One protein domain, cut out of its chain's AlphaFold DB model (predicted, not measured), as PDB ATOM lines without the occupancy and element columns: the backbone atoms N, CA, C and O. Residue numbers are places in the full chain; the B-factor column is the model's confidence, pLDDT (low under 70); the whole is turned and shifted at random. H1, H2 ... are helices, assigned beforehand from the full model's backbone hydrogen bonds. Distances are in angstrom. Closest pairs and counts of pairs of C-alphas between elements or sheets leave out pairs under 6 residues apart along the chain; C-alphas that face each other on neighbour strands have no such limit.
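AT A GLANCE: This is residues 2 to 94 and 103 to 137 of the 247 residues of an uncharacterized protein of Trypanosoma rangeli (UniProt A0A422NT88). H1 and H2 cross H4 in a small cluster with short H3 at its corner, and long H6 runs from H1 as an arm, with residues 117 to 126 and 129 to 134 sticking out. H5 touches no helix. The printed part has 128 residues, 91 of them in six named helices, with no named strand; its class is all helix, and it is loose, with a radius of gyration of the C-alphas of 17.2 A and spans of 55 by 33 by 31 A.

IN THESE COORDINATES: Find C-alpha 2 at (163.964, 186.670, 174.475); H1, residues 2 to 18, runs 24.3 A from there. Then come H2, residues 33 to 46, H3, 51 to 59, H4, 61 to 71, and H5, 84 to 91. H6, residues 104 to 135, runs 43.9 A to C-alpha 135 at (149.124, 211.176, 187.330), with a kink of 37 degrees near residue 115.

HOW THE PARTS SIT: Look at H4: it touches H1, about perpendicular at 86 degrees, closest at the C-alphas of Leu 63 and Asp 13, 4.6 A. H6 touches H1 with residues 105 to 112 alone, closest at the C-alphas of Ser 105 and His 15, 5.2 A. Every O i to N i+4 pair is within hydrogen-bond range in H1, H3 and H4, against 8 of 10 in H2, 2 of 4 in H5 and 22 of 28 in H6.

THE WHOLE: Across the cut, C-alphas 94 and 103 are 19.1 A apart. The links H1 to H2 and H4 to H5 are long. Confidence is low at residues 72 to 94 and 120 to 137, among others.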
ATOM      1  N   GLN A   2     163.485 187.566 175.546       59.19
ATOM      2  CA  GLN A   2     163.964 186.670 174.475       59.19
ATOM      3  C   GLN A   2     163.653 185.188 174.751       59.19
ATOM      4  O   GLN A   2     163.201 184.483 173.859       59.19
ATOM      5  N   GLU A   3     163.841 184.738 175.993       71.38
ATOM      6  CA  GLU A   3     163.505 183.375 176.419       71.38
ATOM      7  C   GLU A   3     162.002 183.076 176.280       71.38
ATOM      8  O   GLU A   3     161.631 182.097 175.642       71.38
ATOM      9  N   HIS A   4     161.129 183.951 176.797       70.06
ATOM     10  CA  HIS A   4     159.671 183.823 176.650       70.06
ATOM     11  C   HIS A   4     159.224 183.806 175.192       70.06
ATOM     12  O   HIS A   4     158.380 182.996 174.833       70.06
ATOM     13  N   PHE A   5     159.817 184.647 174.342       75.75
ATOM     14  CA  PHE A   5     159.529 184.651 172.909       75.75
ATOM     15  C   PHE A   5     159.930 183.329 172.239       75.75
ATOM     16  O   PHE A   5     159.166 182.780 171.450       75.75
ATOM     17  N   GLN A   6     161.097 182.777 172.582       76.50
ATOM     18  CA  GLN A   6     161.540 181.481 172.062       76.50
ATOM     19  C   GLN A   6     160.655 180.331 172.542       76.50
ATOM     20  O   GLN A   6     160.299 179.476 171.736       76.50
ATOM     21  N   ARG A   7     160.271 180.323 173.825       82.25
ATOM     22  CA  ARG A   7     159.347 179.327 174.392       82.25
ATOM     23  C   ARG A   7     157.962 179.423 173.748       82.25
ATOM     24  O   ARG A   7     157.387 178.391 173.427       82.25
ATOM     25  N   LEU A   8     157.468 180.639 173.504       85.44
ATOM     26  CA  LEU A   8     156.215 180.892 172.788       85.44
ATOM     27  C   LEU A   8     156.262 180.324 171.368       85.44
ATOM     28  O   LEU A   8     155.388 179.554 170.986       85.44
ATOM     29  N   CYS A   9     157.298 180.678 170.602       87.06
ATOM     30  CA  CYS A   9     157.440 180.193 169.231       87.06
ATOM     31  C   CYS A   9     157.596 178.669 169.182       87.06
ATOM     32  O   CYS A   9     156.980 178.032 168.338       87.06
ATOM     33  N   GLY A  10     158.364 178.088 170.109       91.94
ATOM     34  CA  GLY A  10     158.526 176.638 170.220       91.94
ATOM     35  C   GLY A  10     157.212 175.922 170.522       91.94
ATOM     36  O   GLY A  10     156.855 175.001 169.804       91.94
ATOM     37  N   ALA A  11     156.445 176.396 171.510       93.12
ATOM     38  CA  ALA A  11     155.156 175.798 171.862       93.12
ATOM     39  C   ALA A  11     154.165 175.797 170.684       93.12
ATOM     40  O   ALA A  11     153.442 174.825 170.478       93.12
ATOM     41  N   LEU A  12     154.141 176.876 169.898       92.94
ATOM     42  CA  LEU A  12     153.275 176.969 168.723       92.94
ATOM     43  C   LEU A  12     153.784 176.117 167.558       92.94
ATOM     44  O   LEU A  12     152.979 175.490 166.874       92.94
ATOM     45  N   ASP A  13     155.098 176.078 167.319       95.56
ATOM     46  CA  ASP A  13     155.665 175.224 166.271       95.56
ATOM     47  C   ASP A  13     155.402 173.747 166.566       95.56
ATOM     48  O   ASP A  13     154.935 173.034 165.682       95.56
ATOM     49  N   ASP A  14     155.590 173.318 167.819       96.44
ATOM     50  CA  ASP A  14     155.291 171.959 168.277       96.44
ATOM     51  C   ASP A  14     153.802 171.619 168.096       96.44
ATOM     52  O   ASP A  14     153.464 170.501 167.697       96.44
ATOM     53  N   HIS A  15     152.902 172.576 168.355       95.00
ATOM     54  CA  HIS A  15     151.466 172.413 168.126       95.00
ATOM     55  C   HIS A  15     151.155 172.164 166.642       95.00
ATOM     56  O   HIS A  15     150.523 171.161 166.303       95.00
ATOM     57  N   PHE A  16     151.656 173.010 165.737       94.19
ATOM     58  CA  PHE A  16     151.433 172.839 164.296       94.19
ATOM     59  C   PHE A  16     152.198 171.650 163.701       94.19
ATOM     60  O   PHE A  16     151.774 171.083 162.695       94.19
ATOM     61  N   GLN A  17     153.297 171.227 164.324       95.25
ATOM     62  CA  GLN A  17     153.993 169.998 163.958       95.25
ATOM     63  C   GLN A  17     153.155 168.755 164.294       95.25
ATOM     64  O   GLN A  17     153.121 167.808 163.507       95.25
ATOM     65  N   GLN A  18     152.479 168.746 165.447       94.56
ATOM     66  CA  GLN A  18     151.585 167.655 165.857       94.56
ATOM     67  C   GLN A  18     150.286 167.620 165.044       94.56
ATOM     68  O   GLN A  18     149.681 166.557 164.898       94.56
ATOM     69  N   HIS A  19     149.879 168.764 164.490       91.19
ATOM     70  CA  HIS A  19     148.640 168.918 163.738       91.19
ATOM     71  C   HIS A  19     148.882 169.566 162.361       91.19
ATOM     72  O   HIS A  19     148.455 170.697 162.128       91.19
ATOM     73  N   PRO A  20     149.538 168.862 161.418       88.81
ATOM     74  CA  PRO A  20     149.935 169.439 160.129       88.81
ATOM     75  C   PRO A  20     148.751 169.844 159.239       88.81
ATOM     76  O   PRO A  20     148.910 170.705 158.373       88.81
ATOM     77  N   ASP A  21     147.582 169.239 159.459       85.81
ATOM     78  CA  ASP A  21     146.352 169.513 158.712       85.81
ATOM     79  C   ASP A  21     145.554 170.694 159.296       85.81
ATOM     80  O   ASP A  21     144.616 171.179 158.662       85.81
ATOM     81  N   MET A  22     145.910 171.182 160.493       86.12
ATOM     82  CA  MET A  22     145.226 172.320 161.103       86.12
ATOM     83  C   MET A  22     145.617 173.624 160.409       86.12
ATOM     84  O   MET A  22     146.787 174.007 160.325       86.12
ATOM     85  N   LEU A  23     144.603 174.334 159.915       83.62
ATOM     86  CA  LEU A  23     144.788 175.625 159.258       83.62
ATOM     87  C   LEU A  23     144.874 176.780 160.261       83.62
ATOM     88  O   LEU A  23     145.620 177.733 160.021       83.62
ATOM     89  N   PHE A  24     144.140 176.655 161.364       85.88
ATOM     90  CA  PHE A  24     143.974 177.647 162.420       85.88
ATOM     91  C   PHE A  24     144.272 177.025 163.789       85.88
ATOM     92  O   PHE A  24     144.212 175.806 163.947       85.88
ATOM     93  N   VAL A  25     144.605 177.855 164.774       87.56
ATOM     94  CA  VAL A  25     145.204 177.455 166.060       87.56
ATOM     95  C   VAL A  25     144.297 176.571 166.927       87.56
ATOM     96  O   VAL A  25     144.768 175.828 167.779       87.56
ATOM     97  N   LEU A  26     142.981 176.629 166.710       86.81
ATOM     98  CA  LEU A  26     142.003 175.761 167.381       86.81
ATOM     99  C   LEU A  26     141.509 174.615 166.487       86.81
ATOM    100  O   LEU A  26     140.539 173.945 166.820       86.81
ATOM    101  N   GLY A  27     142.148 174.396 165.336       82.38
ATOM    102  CA  GLY A  27     141.776 173.351 164.382       82.38
ATOM    103  C   GLY A  27     140.475 173.605 163.620       82.38
ATOM    104  O   GLY A  27     139.971 172.693 162.970       82.38
ATOM    105  N   MET A  28     139.937 174.825 163.678       77.38
ATOM    106  CA  MET A  28     138.741 175.209 162.925       77.38
ATOM    107  C   MET A  28     139.045 175.378 161.428       77.38
ATOM    108  O   MET A  28     140.203 175.499 161.026       77.38
ATOM    109  N   SER A  29     137.999 175.386 160.597       72.38
ATOM    110  CA  SER A  29     138.094 175.609 159.143       72.38
ATOM    111  C   SER A  29     138.180 177.091 158.756       72.38
ATOM    112  O   SER A  29     138.549 177.412 157.626       72.38
ATOM    113  N   HIS A  30     137.879 177.991 159.691       68.62
ATOM    114  CA  HIS A  30     137.935 179.447 159.554       68.62
ATOM    115  C   HIS A  30     138.706 180.065 160.737       68.62
ATOM    116  O   HIS A  30     138.789 179.439 161.801       68.62
ATOM    117  N   PRO A  31     139.278 181.277 160.585       72.44
ATOM    118  CA  PRO A  31     140.002 181.918 161.674       72.44
ATOM    119  C   PRO A  31     139.069 182.221 162.848       72.44
ATOM    120  O   PRO A  31     137.890 182.538 162.681       72.44
ATOM    121  N   SER A  32     139.623 182.124 164.048       75.00
ATOM    122  CA  SER A  32     138.983 182.487 165.308       75.00
ATOM    123  C   SER A  32     139.545 183.793 165.856       75.00
ATOM    124  O   SER A  32     140.562 184.299 165.379       75.00
ATOM    125  N   LEU A  33     138.958 184.296 166.946       73.31
ATOM    126  CA  LEU A  33     139.566 185.390 167.705       73.31
ATOM    127  C   LEU A  33     140.991 185.059 168.161       73.31
ATOM    128  O   LEU A  33     141.841 185.944 168.165       73.31
ATOM    129  N   ALA A  34     141.279 183.801 168.510       79.25
ATOM    130  CA  ALA A  34     142.634 183.402 168.872       79.25
ATOM    131  C   ALA A  34     143.593 183.607 167.691       79.25
ATOM    132  O   ALA A  34     144.669 184.167 167.876       79.25
ATOM    133  N   ASP A  35     143.187 183.253 166.472       78.12
ATOM    134  CA  ASP A  35     144.001 183.447 165.268       78.12
ATOM    135  C   ASP A  35     144.223 184.924 164.951       78.12
ATOM    136  O   ASP A  35     145.333 185.319 164.605       78.12
ATOM    137  N   VAL A  36     143.196 185.753 165.146       73.00
ATOM    138  CA  VAL A  36     143.281 187.211 164.994       73.00
ATOM    139  C   VAL A  36     144.275 187.808 165.993       73.00
ATOM    140  O   VAL A  36     145.167 188.562 165.600       73.00
ATOM    141  N   TYR A  37     144.183 187.439 167.274       75.44
ATOM    142  CA  TYR A  37     145.126 187.899 168.298       75.44
ATOM    143  C   TYR A  37     146.554 187.432 168.021       75.44
ATOM    144  O   TYR A  37     147.500 188.202 168.192       75.44
ATOM    145  N   MET A  38     146.725 186.191 167.568       77.56
ATOM    146  CA  MET A  38     148.033 185.661 167.190       77.56
ATOM    147  C   MET A  38     148.592 186.375 165.957       77.56
ATOM    148  O   MET A  38     149.766 186.743 165.947       77.56
ATOM    149  N   GLY A  39     147.761 186.631 164.947       73.75
ATOM    150  CA  GLY A  39     148.130 187.409 163.770       73.75
ATOM    151  C   GLY A  39     148.608 188.807 164.154       73.75
ATOM    152  O   GLY A  39     149.691 189.212 163.745       73.75
ATOM    153  N   ALA A  40     147.872 189.498 165.023       70.44
ATOM    154  CA  ALA A  40     148.253 190.803 165.556       70.44
ATOM    155  C   ALA A  40     149.554 190.772 166.383       70.44
ATOM    156  O   ALA A  40     150.415 191.633 166.234       70.44
ATOM    157  N   ALA A  41     149.741 189.762 167.237       73.25
ATOM    158  CA  ALA A  41     150.946 189.644 168.060       73.25
ATOM    159  C   ALA A  41     152.224 189.433 167.226       73.25
ATOM    160  O   ALA A  41     153.318 189.806 167.656       73.25
ATOM    161  N   PHE A  42     152.094 188.829 166.042       72.94
ATOM    162  CA  PHE A  42     153.218 188.517 165.163       72.94
ATOM    163  C   PHE A  42     153.349 189.441 163.949       72.94
ATOM    164  O   PHE A  42     154.449 189.524 163.404       72.94
ATOM    165  N   SER A  43     152.300 190.162 163.541       65.00
ATOM    166  CA  SER A  43     152.310 191.059 162.374       65.00
ATOM    167  C   SER A  43     153.440 192.083 162.464       65.00
ATOM    168  O   SER A  43     154.209 192.241 161.517       65.00
ATOM    169  N   ALA A  44     153.630 192.685 163.641       59.34
ATOM    170  CA  ALA A  44     154.712 193.626 163.909       59.34
ATOM    171  C   ALA A  44     156.113 193.026 163.686       59.34
ATOM    172  O   ALA A  44     157.042 193.753 163.349       59.34
ATOM    173  N   ASN A  45     156.292 191.708 163.838       58.22
ATOM    174  CA  ASN A  45     157.588 191.070 163.599       58.22
ATOM    175  C   ASN A  45     157.900 190.944 162.101       58.22
ATOM    176  O   ASN A  45     159.057 191.123 161.717       58.22
ATOM    177  N   PHE A  46     156.897 190.652 161.265       53.00
ATOM    178  CA  PHE A  46     157.058 190.491 159.811       53.00
ATOM    179  C   PHE A  46     157.077 191.823 159.062       53.00
ATOM    180  O   PHE A  46     157.838 191.979 158.116       53.00
ATOM    181  N   LEU A  47     156.325 192.813 159.547       48.09
ATOM    182  CA  LEU A  47     156.313 194.179 159.018       48.09
ATOM    183  C   LEU A  47     157.683 194.874 159.069       48.09
ATOM    184  O   LEU A  47     157.925 195.811 158.315       48.09
ATOM    185  N   MET A  48     158.568 194.432 159.965       49.12
ATOM    186  CA  MET A  48     159.837 195.103 160.262       49.12
ATOM    187  C   MET A  48     161.054 194.448 159.590       49.12
ATOM    188  O   MET A  48     162.173 194.884 159.848       49.12
ATOM    189  N   ASP A  49     160.864 193.385 158.791       52.81
ATOM    190  CA  ASP A  49     161.937 192.625 158.111       52.81
ATOM    191  C   ASP A  49     163.154 192.331 159.026       52.81
ATOM    192  O   ASP A  49     164.326 192.404 158.649       52.81
ATOM    193  N   GLY A  50     162.863 192.046 160.301       59.94
ATOM    194  CA  GLY A  50     163.841 192.093 161.383       59.94
ATOM    195  C   GLY A  50     164.416 190.734 161.810       59.94
ATOM    196  O   GLY A  50     163.969 189.662 161.379       59.94
ATOM    197  N   PRO A  51     165.385 190.744 162.750       61.09
ATOM    198  CA  PRO A  51     165.925 189.532 163.371       61.09
ATOM    199  C   PRO A  51     164.861 188.571 163.944       61.09
ATOM    200  O   PRO A  51     165.042 187.364 163.799       61.09
ATOM    201  N   PRO A  52     163.742 189.029 164.550       65.62
ATOM    202  CA  PRO A  52     162.702 188.122 165.047       65.62
ATOM    203  C   PRO A  52     161.978 187.338 163.945       65.62
ATOM    204  O   PRO A  52     161.794 186.133 164.096       65.62
ATOM    205  N   ALA A  53     161.614 187.975 162.827       66.69
ATOM    206  CA  ALA A  53     160.967 187.288 161.705       66.69
ATOM    207  C   ALA A  53     161.912 186.284 161.040       66.69
ATOM    208  O   ALA A  53     161.559 185.119 160.869       66.69
ATOM    209  N   SER A  54     163.149 186.695 160.747       72.69
ATOM    210  CA  SER A  54     164.158 185.784 160.188       72.69
ATOM    211  C   SER A  54     164.476 184.613 161.127       72.69
ATOM    212  O   SER A  54     164.661 183.489 160.665       72.69
ATOM    213  N   PHE A  55     164.471 184.836 162.444       80.12
ATOM    214  CA  PHE A  55     164.614 183.775 163.437       80.12
ATOM    215  C   PHE A  55     163.447 182.781 163.406       80.12
ATOM    216  O   PHE A  55     163.691 181.575 163.438       80.12
ATOM    217  N   VAL A  56     162.201 183.260 163.304       82.38
ATOM    218  CA  VAL A  56     161.014 182.396 163.185       82.38
ATOM    219  C   VAL A  56     161.066 181.570 161.904       82.38
ATOM    220  O   VAL A  56     160.958 180.350 161.976       82.38
ATOM    221  N   VAL A  57     161.348 182.202 160.764       83.81
ATOM    222  CA  VAL A  57     161.491 181.522 159.465       83.81
ATOM    223  C   VAL A  57     162.548 180.412 159.522       83.81
ATOM    224  O   VAL A  57     162.350 179.335 158.966       83.81
ATOM    225  N   GLN A  58     163.675 180.653 160.201       85.06
ATOM    226  CA  GLN A  58     164.780 179.693 160.272       85.06
ATOM    227  C   GLN A  58     164.551 178.554 161.270       85.06
ATOM    228  O   GLN A  58     165.024 177.443 161.029       85.06
ATOM    229  N   LYS A  59     163.901 178.822 162.409       89.75
ATOM    230  CA  LYS A  59     163.799 177.854 163.514       89.75
ATOM    231  C   LYS A  59     162.441 177.187 163.667       89.75
ATOM    232  O   LYS A  59     162.403 176.094 164.221       89.75
ATOM    233  N   PHE A  60     161.369 177.821 163.207       92.88
ATOM    234  CA  PHE A  60     159.994 177.402 163.476       92.88
ATOM    235  C   PHE A  60     159.188 177.364 162.168       92.88
ATOM    236  O   PHE A  60     158.380 178.255 161.889       92.88
ATOM    237  N   PRO A  61     159.453 176.370 161.299       92.31
ATOM    238  CA  PRO A  61     158.879 176.322 159.959       92.31
ATOM    239  C   PRO A  61     157.368 176.050 159.945       92.31
ATOM    240  O   PRO A  61     156.697 176.471 159.002       92.31
ATOM    241  N   HIS A  62     156.820 175.353 160.945       93.75
ATOM    242  CA  HIS A  62     155.385 175.061 161.033       93.75
ATOM    243  C   HIS A  62     154.626 176.310 161.477       93.75
ATOM    244  O   HIS A  62     153.658 176.712 160.828       93.75
ATOM    245  N   LEU A  63     155.148 176.982 162.504       91.69
ATOM    246  CA  LEU A  63     154.675 178.286 162.944       91.69
ATOM    247  C   LEU A  63     154.744 179.306 161.805       91.69
ATOM    248  O   LEU A  63     153.780 180.031 161.588       91.69
ATOM    249  N   ASN A  64     155.840 179.342 161.041       89.25
ATOM    250  CA  ASN A  64     155.968 180.280 159.928       89.25
ATOM    251  C   ASN A  64     154.838 180.105 158.900       89.25
ATOM    252  O   ASN A  64     154.200 181.085 158.542       89.25
ATOM    253  N   ARG A  65     154.517 178.871 158.481       88.69
ATOM    254  CA  ARG A  65     153.404 178.632 157.536       88.69
ATOM    255  C   ARG A  65     152.062 179.123 158.071       88.69
ATOM    256  O   ARG A  65     151.256 179.654 157.311       88.69
ATOM    257  N   TYR A  66     151.811 178.912 159.360       89.38
ATOM    258  CA  TYR A  66     150.612 179.425 160.011       89.38
ATOM    259  C   TYR A  66     150.597 180.961 160.011       89.38
ATOM    260  O   TYR A  66     149.609 181.560 159.594       89.38
ATOM    261  N   LEU A  67     151.705 181.602 160.394       84.50
ATOM    262  CA  LEU A  67     151.824 183.060 160.444       84.50
ATOM    263  C   LEU A  67     151.663 183.703 159.066       84.50
ATOM    264  O   LEU A  67     150.949 184.696 158.951       84.50
ATOM    265  N   GLU A  68     152.229 183.113 158.014       82.00
ATOM    266  CA  GLU A  68     152.024 183.579 156.639       82.00
ATOM    267  C   GLU A  68     150.543 183.549 156.238       82.00
ATOM    268  O   GLU A  68     150.072 184.433 155.524       82.00
ATOM    269  N   ARG A  69     149.784 182.560 156.730       80.06
ATOM    270  CA  ARG A  69     148.344 182.435 156.476       80.06
ATOM    271  C   ARG A  69     147.526 183.476 157.235       80.06
ATOM    272  O   ARG A  69     146.681 184.117 156.621       80.06
ATOM    273  N   VAL A  70     147.744 183.632 158.543       77.44
ATOM    274  CA  VAL A  70     146.905 184.517 159.378       77.44
ATOM    275  C   VAL A  70     147.274 185.991 159.258       77.44
ATOM    276  O   VAL A  70     146.423 186.849 159.459       77.44
ATOM    277  N   THR A  71     148.527 186.301 158.922       73.88
ATOM    278  CA  THR A  71     148.972 187.691 158.736       73.88
ATOM    279  C   THR A  71     148.926 188.130 157.273       73.88
ATOM    280  O   THR A  71     148.848 189.325 157.000       73.88
ATOM    281  N   GLY A  72     149.004 187.189 156.325       69.38
ATOM    282  CA  GLY A  72     149.151 187.483 154.899       69.38
ATOM    283  C   GLY A  72     150.563 187.918 154.488       69.38
ATOM    284  O   GLY A  72     150.753 188.313 153.340       69.38
ATOM    285  N   TRP A  73     151.556 187.859 155.382       66.25
ATOM    286  CA  TRP A  73     152.944 188.254 155.108       66.25
ATOM    287  C   TRP A  73     153.831 187.047 154.824       66.25
ATOM    288  O   TRP A  73     153.794 186.088 155.580       66.25
ATOM    289  N   ARG A  74     154.684 187.105 153.794       68.25
ATOM    290  CA  ARG A  74     155.804 186.167 153.592       68.25
ATOM    291  C   ARG A  74     157.117 186.933 153.715       68.25
ATOM    292  O   ARG A  74     157.509 187.652 152.794       68.25
ATOM    293  N   GLY A  75     157.782 186.809 154.864       66.25
ATOM    294  CA  GLY A  75     158.863 187.737 155.229       66.25
ATOM    295  C   GLY A  75     158.324 189.171 155.305       66.25
ATOM    296  O   GLY A  75     157.232 189.374 155.827       66.25
ATOM    297  N   GLY A  76     159.040 190.144 154.739       61.72
ATOM    298  CA  GLY A  76     158.607 191.545 154.650       61.72
ATOM    299  C   GLY A  76     157.662 191.892 153.499       61.72
ATOM    300  O   GLY A  76     157.475 193.070 153.207       61.72
ATOM    301  N   VAL A  77     157.075 190.909 152.805       61.12
ATOM    302  CA  VAL A  77     156.155 191.158 151.681       61.12
ATOM    303  C   VAL A  77     154.738 190.727 152.048       61.12
ATOM    304  O   VAL A  77     154.514 189.571 152.401       61.12
ATOM    305  N   PHE A  78     153.770 191.634 151.915       63.75
ATOM    306  CA  PHE A  78     152.348 191.306 152.031       63.75
ATOM    307  C   PHE A  78     151.847 190.649 150.740       63.75
ATOM    308  O   PHE A  78     151.989 191.214 149.656       63.75
ATOM    309  N   VAL A  79     151.254 189.462 150.853       64.06
ATOM    310  CA  VAL A  79     150.811 188.610 149.734       64.06
ATOM    311  C   VAL A  79     149.304 188.320 149.827       64.06
ATOM    312  O   VAL A  79     148.842 187.295 149.333       64.06
ATOM    313  N   GLY A  80     148.537 189.202 150.480       52.59
ATOM    314  CA  GLY A  80     147.179 188.989 151.016       52.59
ATOM    315  C   GLY A  80     146.071 188.427 150.107       52.59
ATOM    316  O   GLY A  80     144.953 188.270 150.582       52.59
ATOM    317  N   GLU A  81     146.336 188.081 148.847       51.44
ATOM    318  CA  GLU A  81     145.331 187.589 147.897       51.44
ATOM    319  C   GLU A  81     145.645 186.212 147.280       51.44
ATOM    320  O   GLU A  81     144.704 185.485 146.956       51.44
ATOM    321  N   GLU A  82     146.910 185.772 147.193       50.25
ATOM    322  CA  GLU A  82     147.275 184.543 146.446       50.25
ATOM    323  C   GLU A  82     146.753 183.232 147.069       50.25
ATOM    324  O   GLU A  82     146.655 182.220 146.380       50.25
ATOM    325  N   ASN A  83     146.403 183.220 148.360       48.19
ATOM    326  CA  ASN A  83     145.993 182.003 149.077       48.19
ATOM    327  C   ASN A  83     144.485 181.915 149.375       48.19
ATOM    328  O   ASN A  83     144.043 180.928 149.965       48.19
ATOM    329  N   THR A  84     143.689 182.910 148.969       46.22
ATOM    330  CA  THR A  84     142.246 182.951 149.276       46.22
ATOM    331  C   THR A  84     141.417 181.943 148.471       46.22
ATOM    332  O   THR A  84     140.330 181.558 148.907       46.22
ATOM    333  N   GLU A  85     141.919 181.464 147.329       45.25
ATOM    334  CA  GLU A  85     141.212 180.485 146.491       45.25
ATOM    335  C   GLU A  85     141.104 179.112 147.173       45.25
ATOM    336  O   GLU A  85     140.020 178.530 147.199       45.25
ATOM    337  N   ASN A  86     142.166 178.654 147.846       45.97
ATOM    338  CA  ASN A  86     142.130 177.410 148.624       45.97
ATOM    339  C   ASN A  86     141.266 177.529 149.887       45.97
ATOM    340  O   ASN A  86     140.724 176.535 150.352       45.97
ATOM    341  N   THR A  87     141.106 178.723 150.464       47.97
ATOM    342  CA  THR A  87     140.275 178.897 151.668       47.97
ATOM    343  C   THR A  87     138.782 178.852 151.328       47.97
ATOM    344  O   THR A  87     138.001 178.265 152.071       47.97
ATOM    345  N   LYS A  88     138.373 179.395 150.171       47.47
ATOM    346  CA  LYS A  88     136.964 179.412 149.728       47.47
ATOM    347  C   LYS A  88     136.398 178.017 149.428       47.47
ATOM    348  O   LYS A  88     135.221 177.770 149.699       47.47
ATOM    349  N   GLU A  89     137.220 177.097 148.919       45.16
ATOM    350  CA  GLU A  89     136.807 175.700 148.695       45.16
ATOM    351  C   GLU A  89     136.566 174.936 150.008       45.16
ATOM    352  O   GLU A  89     135.653 174.116 150.081       45.16
ATOM    353  N   TRP A  90     137.327 175.240 151.064       46.28
ATOM    354  CA  TRP A  90     137.277 174.519 152.342       46.28
ATOM    355  C   TRP A  90     136.191 175.046 153.287       46.28
ATOM    356  O   TRP A  90     135.546 174.265 153.982       46.28
ATOM    357  N   VAL A  91     135.923 176.356 153.257       48.06
ATOM    358  CA  VAL A  91     134.840 176.993 154.035       48.06
ATOM    359  C   VAL A  91     133.454 176.505 153.584       48.06
ATOM    360  O   VAL A  91     132.503 176.518 154.357       48.06
ATOM    361  N   SER A  92     133.335 175.994 152.355       44.91
ATOM    362  CA  SER A  92     132.058 175.535 151.795       44.91
ATOM    363  C   SER A  92     131.584 174.165 152.316       44.91
ATOM    364  O   SER A  92     130.491 173.741 151.937       44.91
ATOM    365  N   GLN A  93     132.362 173.445 153.142       46.56
ATOM    366  CA  GLN A  93     132.051 172.049 153.502       46.56
ATOM    367  C   GLN A  93     131.806 171.730 154.980       46.56
ATOM    368  O   GLN A  93     131.400 170.604 155.266       46.56
ATOM    369  N   THR A  94     131.931 172.665 155.918       47.28
ATOM    370  CA  THR A  94     131.699 172.340 157.335       47.28
ATOM    371  C   THR A  94     131.050 173.491 158.093       47.28
ATOM    372  O   THR A  94     131.716 174.405 158.564       47.28
ATOM    373  N   PRO A 103     142.935 171.908 172.132       86.69
ATOM    374  CA  PRO A 103     143.881 170.807 171.948       86.69
ATOM    375  C   PRO A 103     144.915 170.712 173.080       86.69
ATOM    376  O   PRO A 103     145.474 171.723 173.502       86.69
ATOM    377  N   GLU A 104     145.251 169.499 173.535       90.00
ATOM    378  CA  GLU A 104     146.263 169.289 174.593       90.00
ATOM    379  C   GLU A 104     147.654 169.823 174.212       90.00
ATOM    380  O   GLU A 104     148.423 170.268 175.071       90.00
ATOM    381  N   SER A 105     147.961 169.843 172.914       92.25
ATOM    382  CA  SER A 105     149.183 170.420 172.349       92.25
ATOM    383  C   SER A 105     149.329 171.922 172.641       92.25
ATOM    384  O   SER A 105     150.445 172.433 172.645       92.25
ATOM    385  N   MET A 106     148.241 172.620 172.989       90.56
ATOM    386  CA  MET A 106     148.255 174.026 173.412       90.56
ATOM    387  C   MET A 106     148.643 174.225 174.885       90.56
ATOM    388  O   MET A 106     148.814 175.361 175.328       90.56
ATOM    389  N   SER A 107     148.807 173.155 175.668       93.00
ATOM    390  CA  SER A 107     149.105 173.250 177.107       93.00
ATOM    391  C   SER A 107     150.364 174.068 177.413       93.00
ATOM    392  O   SER A 107     150.343 174.901 178.319       93.00
ATOM    393  N   ALA A 108     151.436 173.901 176.634       90.31
ATOM    394  CA  ALA A 108     152.675 174.659 176.805       90.31
ATOM    395  C   ALA A 108     152.477 176.166 176.556       90.31
ATOM    396  O   ALA A 108     153.046 176.991 177.272       90.31
ATOM    397  N   LEU A 109     151.631 176.536 175.587       88.94
ATOM    398  CA  LEU A 109     151.259 177.930 175.345       88.94
ATOM    399  C   LEU A 109     150.456 178.498 176.521       88.94
ATOM    400  O   LEU A 109     150.748 179.593 176.996       88.94
ATOM    401  N   LEU A 110     149.461 177.753 177.005       88.81
ATOM    402  CA  LEU A 110     148.618 178.191 178.118       88.81
ATOM    403  C   LEU A 110     149.425 178.379 179.408       88.81
ATOM    404  O   LEU A 110     149.209 179.360 180.113       88.81
ATOM    405  N   GLN A 111     150.409 177.516 179.670       88.06
ATOM    406  CA  GLN A 111     151.341 177.679 180.792       88.06
ATOM    407  C   GLN A 111     152.178 178.958 180.673       88.06
ATOM    408  O   GLN A 111     152.415 179.633 181.670       88.06
ATOM    409  N   LEU A 112     152.612 179.325 179.462       82.88
ATOM    410  CA  LEU A 112     153.329 180.585 179.235       82.88
ATOM    411  C   LEU A 112     152.435 181.801 179.471       82.88
ATOM    412  O   LEU A 112     152.883 182.789 180.053       82.88
ATOM    413  N   ILE A 113     151.176 181.731 179.034       81.00
ATOM    414  CA  ILE A 113     150.190 182.777 179.311       81.00
ATOM    415  C   ILE A 113     150.001 182.895 180.825       81.00
ATOM    416  O   ILE A 113     150.132 183.991 181.363       81.00
ATOM    417  N   GLU A 114     149.778 181.784 181.525       82.56
ATOM    418  CA  GLU A 114     149.637 181.750 182.983       82.56
ATOM    419  C   GLU A 114     150.858 182.342 183.706       82.56
ATOM    420  O   GLU A 114     150.695 183.124 184.641       82.56
ATOM    421  N   GLU A 115     152.075 182.053 183.238       79.81
ATOM    422  CA  GLU A 115     153.321 182.592 183.796       79.81
ATOM    423  C   GLU A 115     153.394 184.128 183.686       79.81
ATOM    424  O   GLU A 115     153.853 184.810 184.605       79.81
ATOM    425  N   VAL A 116     152.923 184.692 182.569       72.69
ATOM    426  CA  VAL A 116     153.032 186.129 182.261       72.69
ATOM    427  C   VAL A 116     151.818 186.930 182.755       72.69
ATOM    428  O   VAL A 116     151.927 188.131 183.025       72.69
ATOM    429  N   MET A 117     150.662 186.287 182.932       73.94
ATOM    430  CA  MET A 117     149.401 186.926 183.322       73.94
ATOM    431  C   MET A 117     149.482 187.743 184.624       73.94
ATOM    432  O   MET A 117     149.026 188.888 184.613       73.94
ATOM    433  N   PRO A 118     150.090 187.261 185.726       76.69
ATOM    434  CA  PRO A 118     150.225 188.049 186.953       76.69
ATOM    435  C   PRO A 118     150.976 189.363 186.734       76.69
ATOM    436  O   PRO A 118     150.577 190.410 187.247       76.69
ATOM    437  N   PHE A 119     152.040 189.327 185.927       70.88
ATOM    438  CA  PHE A 119     152.790 190.522 185.569       70.88
ATOM    439  C   PHE A 119     151.922 191.481 184.750       70.88
ATOM    440  O   PHE A 119     151.815 192.651 185.115       70.88
ATOM    441  N   MET A 120     151.229 190.998 183.715       64.31
ATOM    442  CA  MET A 120     150.330 191.822 182.893       64.31
ATOM    443  C   MET A 120     149.229 192.483 183.729       64.31
ATOM    444  O   MET A 120     149.016 193.690 183.624       64.31
ATOM    445  N   LEU A 121     148.590 191.724 184.623       68.06
ATOM    446  CA  LEU A 121     147.580 192.242 185.545       68.06
ATOM    447  C   LEU A 121     148.161 193.293 186.498       68.06
ATOM    448  O   LEU A 121     147.526 194.324 186.715       68.06
ATOM    449  N   SER A 122     149.378 193.089 187.013       61.81
ATOM    450  CA  SER A 122     150.048 194.091 187.852       61.81
ATOM    451  C   SER A 122     150.343 195.388 187.095       61.81
ATOM    452  O   SER A 122     150.162 196.467 187.654       61.81
ATOM    453  N   GLN A 123     150.722 195.304 185.812       62.44
ATOM    454  CA  GLN A 123     150.971 196.479 184.977       62.44
ATOM    455  C   GLN A 123     149.668 197.235 184.701       62.44
ATOM    456  O   GLN A 123     149.639 198.461 184.790       62.44
ATOM    457  N   CYS A 124     148.576 196.519 184.421       62.75
ATOM    458  CA  CYS A 124     147.256 197.126 184.255       62.75
ATOM    459  C   CYS A 124     146.792 197.815 185.543       62.75
ATOM    460  O   CYS A 124     146.359 198.964 185.498       62.75
ATOM    461  N   ALA A 125     146.925 197.155 186.695       64.44
ATOM    462  CA  ALA A 125     146.555 197.728 187.987       64.44
ATOM    463  C   ALA A 125     147.392 198.973 188.327       64.44
ATOM    464  O   ALA A 125     146.834 200.000 188.715       64.44
ATOM    465  N   ALA A 126     148.710 198.912 188.119       59.28
ATOM    466  CA  ALA A 126     149.609 200.044 188.317       59.28
ATOM    467  C   ALA A 126     149.261 201.217 187.386       59.28
ATOM    468  O   ALA A 126     149.218 202.367 187.822       59.28
ATOM    469  N   PHE A 127     148.944 200.930 186.122       59.53
ATOM    470  CA  PHE A 127     148.502 201.944 185.169       59.53
ATOM    471  C   PHE A 127     147.168 202.580 185.580       59.53
ATOM    472  O   PHE A 127     147.038 203.802 185.557       59.53
ATOM    473  N   HIS A 128     146.190 201.780 186.013       62.75
ATOM    474  CA  HIS A 128     144.916 202.292 186.518       62.75
ATOM    475  C   HIS A 128     145.100 203.195 187.742       62.75
ATOM    476  O   HIS A 128     144.512 204.276 187.773       62.75
ATOM    477  N   ALA A 129     145.931 202.793 188.707       63.69
ATOM    478  CA  ALA A 129     146.256 203.610 189.876       63.69
ATOM    479  C   ALA A 129     146.894 204.946 189.467       63.69
ATOM    480  O   ALA A 129     146.433 206.008 189.878       63.69
ATOM    481  N   PHE A 130     147.869 204.911 188.556       58.56
ATOM    482  CA  PHE A 130     148.527 206.107 188.032       58.56
ATOM    483  C   PHE A 130     147.556 207.088 187.351       58.56
ATOM    484  O   PHE A 130     147.627 208.298 187.573       58.56
ATOM    485  N   ILE A 131     146.619 206.582 186.540       57.78
ATOM    486  CA  ILE A 131     145.587 207.412 185.900       57.78
ATOM    487  C   ILE A 131     144.605 207.980 186.939       57.78
ATOM    488  O   ILE A 131     144.267 209.164 186.868       57.78
ATOM    489  N   ALA A 132     144.165 207.166 187.901       65.00
ATOM    490  CA  ALA A 132     143.177 207.546 188.913       65.00
ATOM    491  C   ALA A 132     143.708 208.576 189.927       65.00
ATOM    492  O   ALA A 132     142.964 209.460 190.349       65.00
ATOM    493  N   GLU A 133     144.995 208.521 190.272       64.88
ATOM    494  CA  GLU A 133     145.653 209.430 191.225       64.88
ATOM    495  C   GLU A 133     145.985 210.816 190.634       64.88
ATOM    496  O   GLU A 133     146.679 211.626 191.248       64.88
ATOM    497  N   GLY A 134     145.494 211.129 189.429       51.47
ATOM    498  CA  GLY A 134     145.762 212.409 188.765       51.47
ATOM    499  C   GLY A 134     147.157 212.496 188.133       51.47
ATOM    500  O   GLY A 134     147.543 213.558 187.637       51.47
ATOM    501  N   GLY A 135     147.880 211.371 188.078       51.56
ATOM    502  CA  GLY A 135     149.124 211.176 187.330       51.56
ATOM    503  C   GLY A 135     148.941 211.129 185.812       51.56
ATOM    504  O   GLY A 135     149.904 210.879 185.102       51.56
ATOM    505  N   GLY A 136     147.727 211.377 185.300       46.72
ATOM    506  CA  GLY A 136     147.365 211.255 183.884       46.72
ATOM    507  C   GLY A 136     148.311 211.948 182.894       46.72
ATOM    508  O   GLY A 136     149.204 212.692 183.280       46.72
ATOM    509  N   VAL A 137     148.059 211.738 181.593       47.88
ATOM    510  CA  VAL A 137     148.816 212.139 180.373       47.88
ATOM    511  C   VAL A 137     149.797 213.329 180.491       47.88
ATOM    512  O   VAL A 137     150.849 213.316 179.863       47.88
TER     513      VAL A 137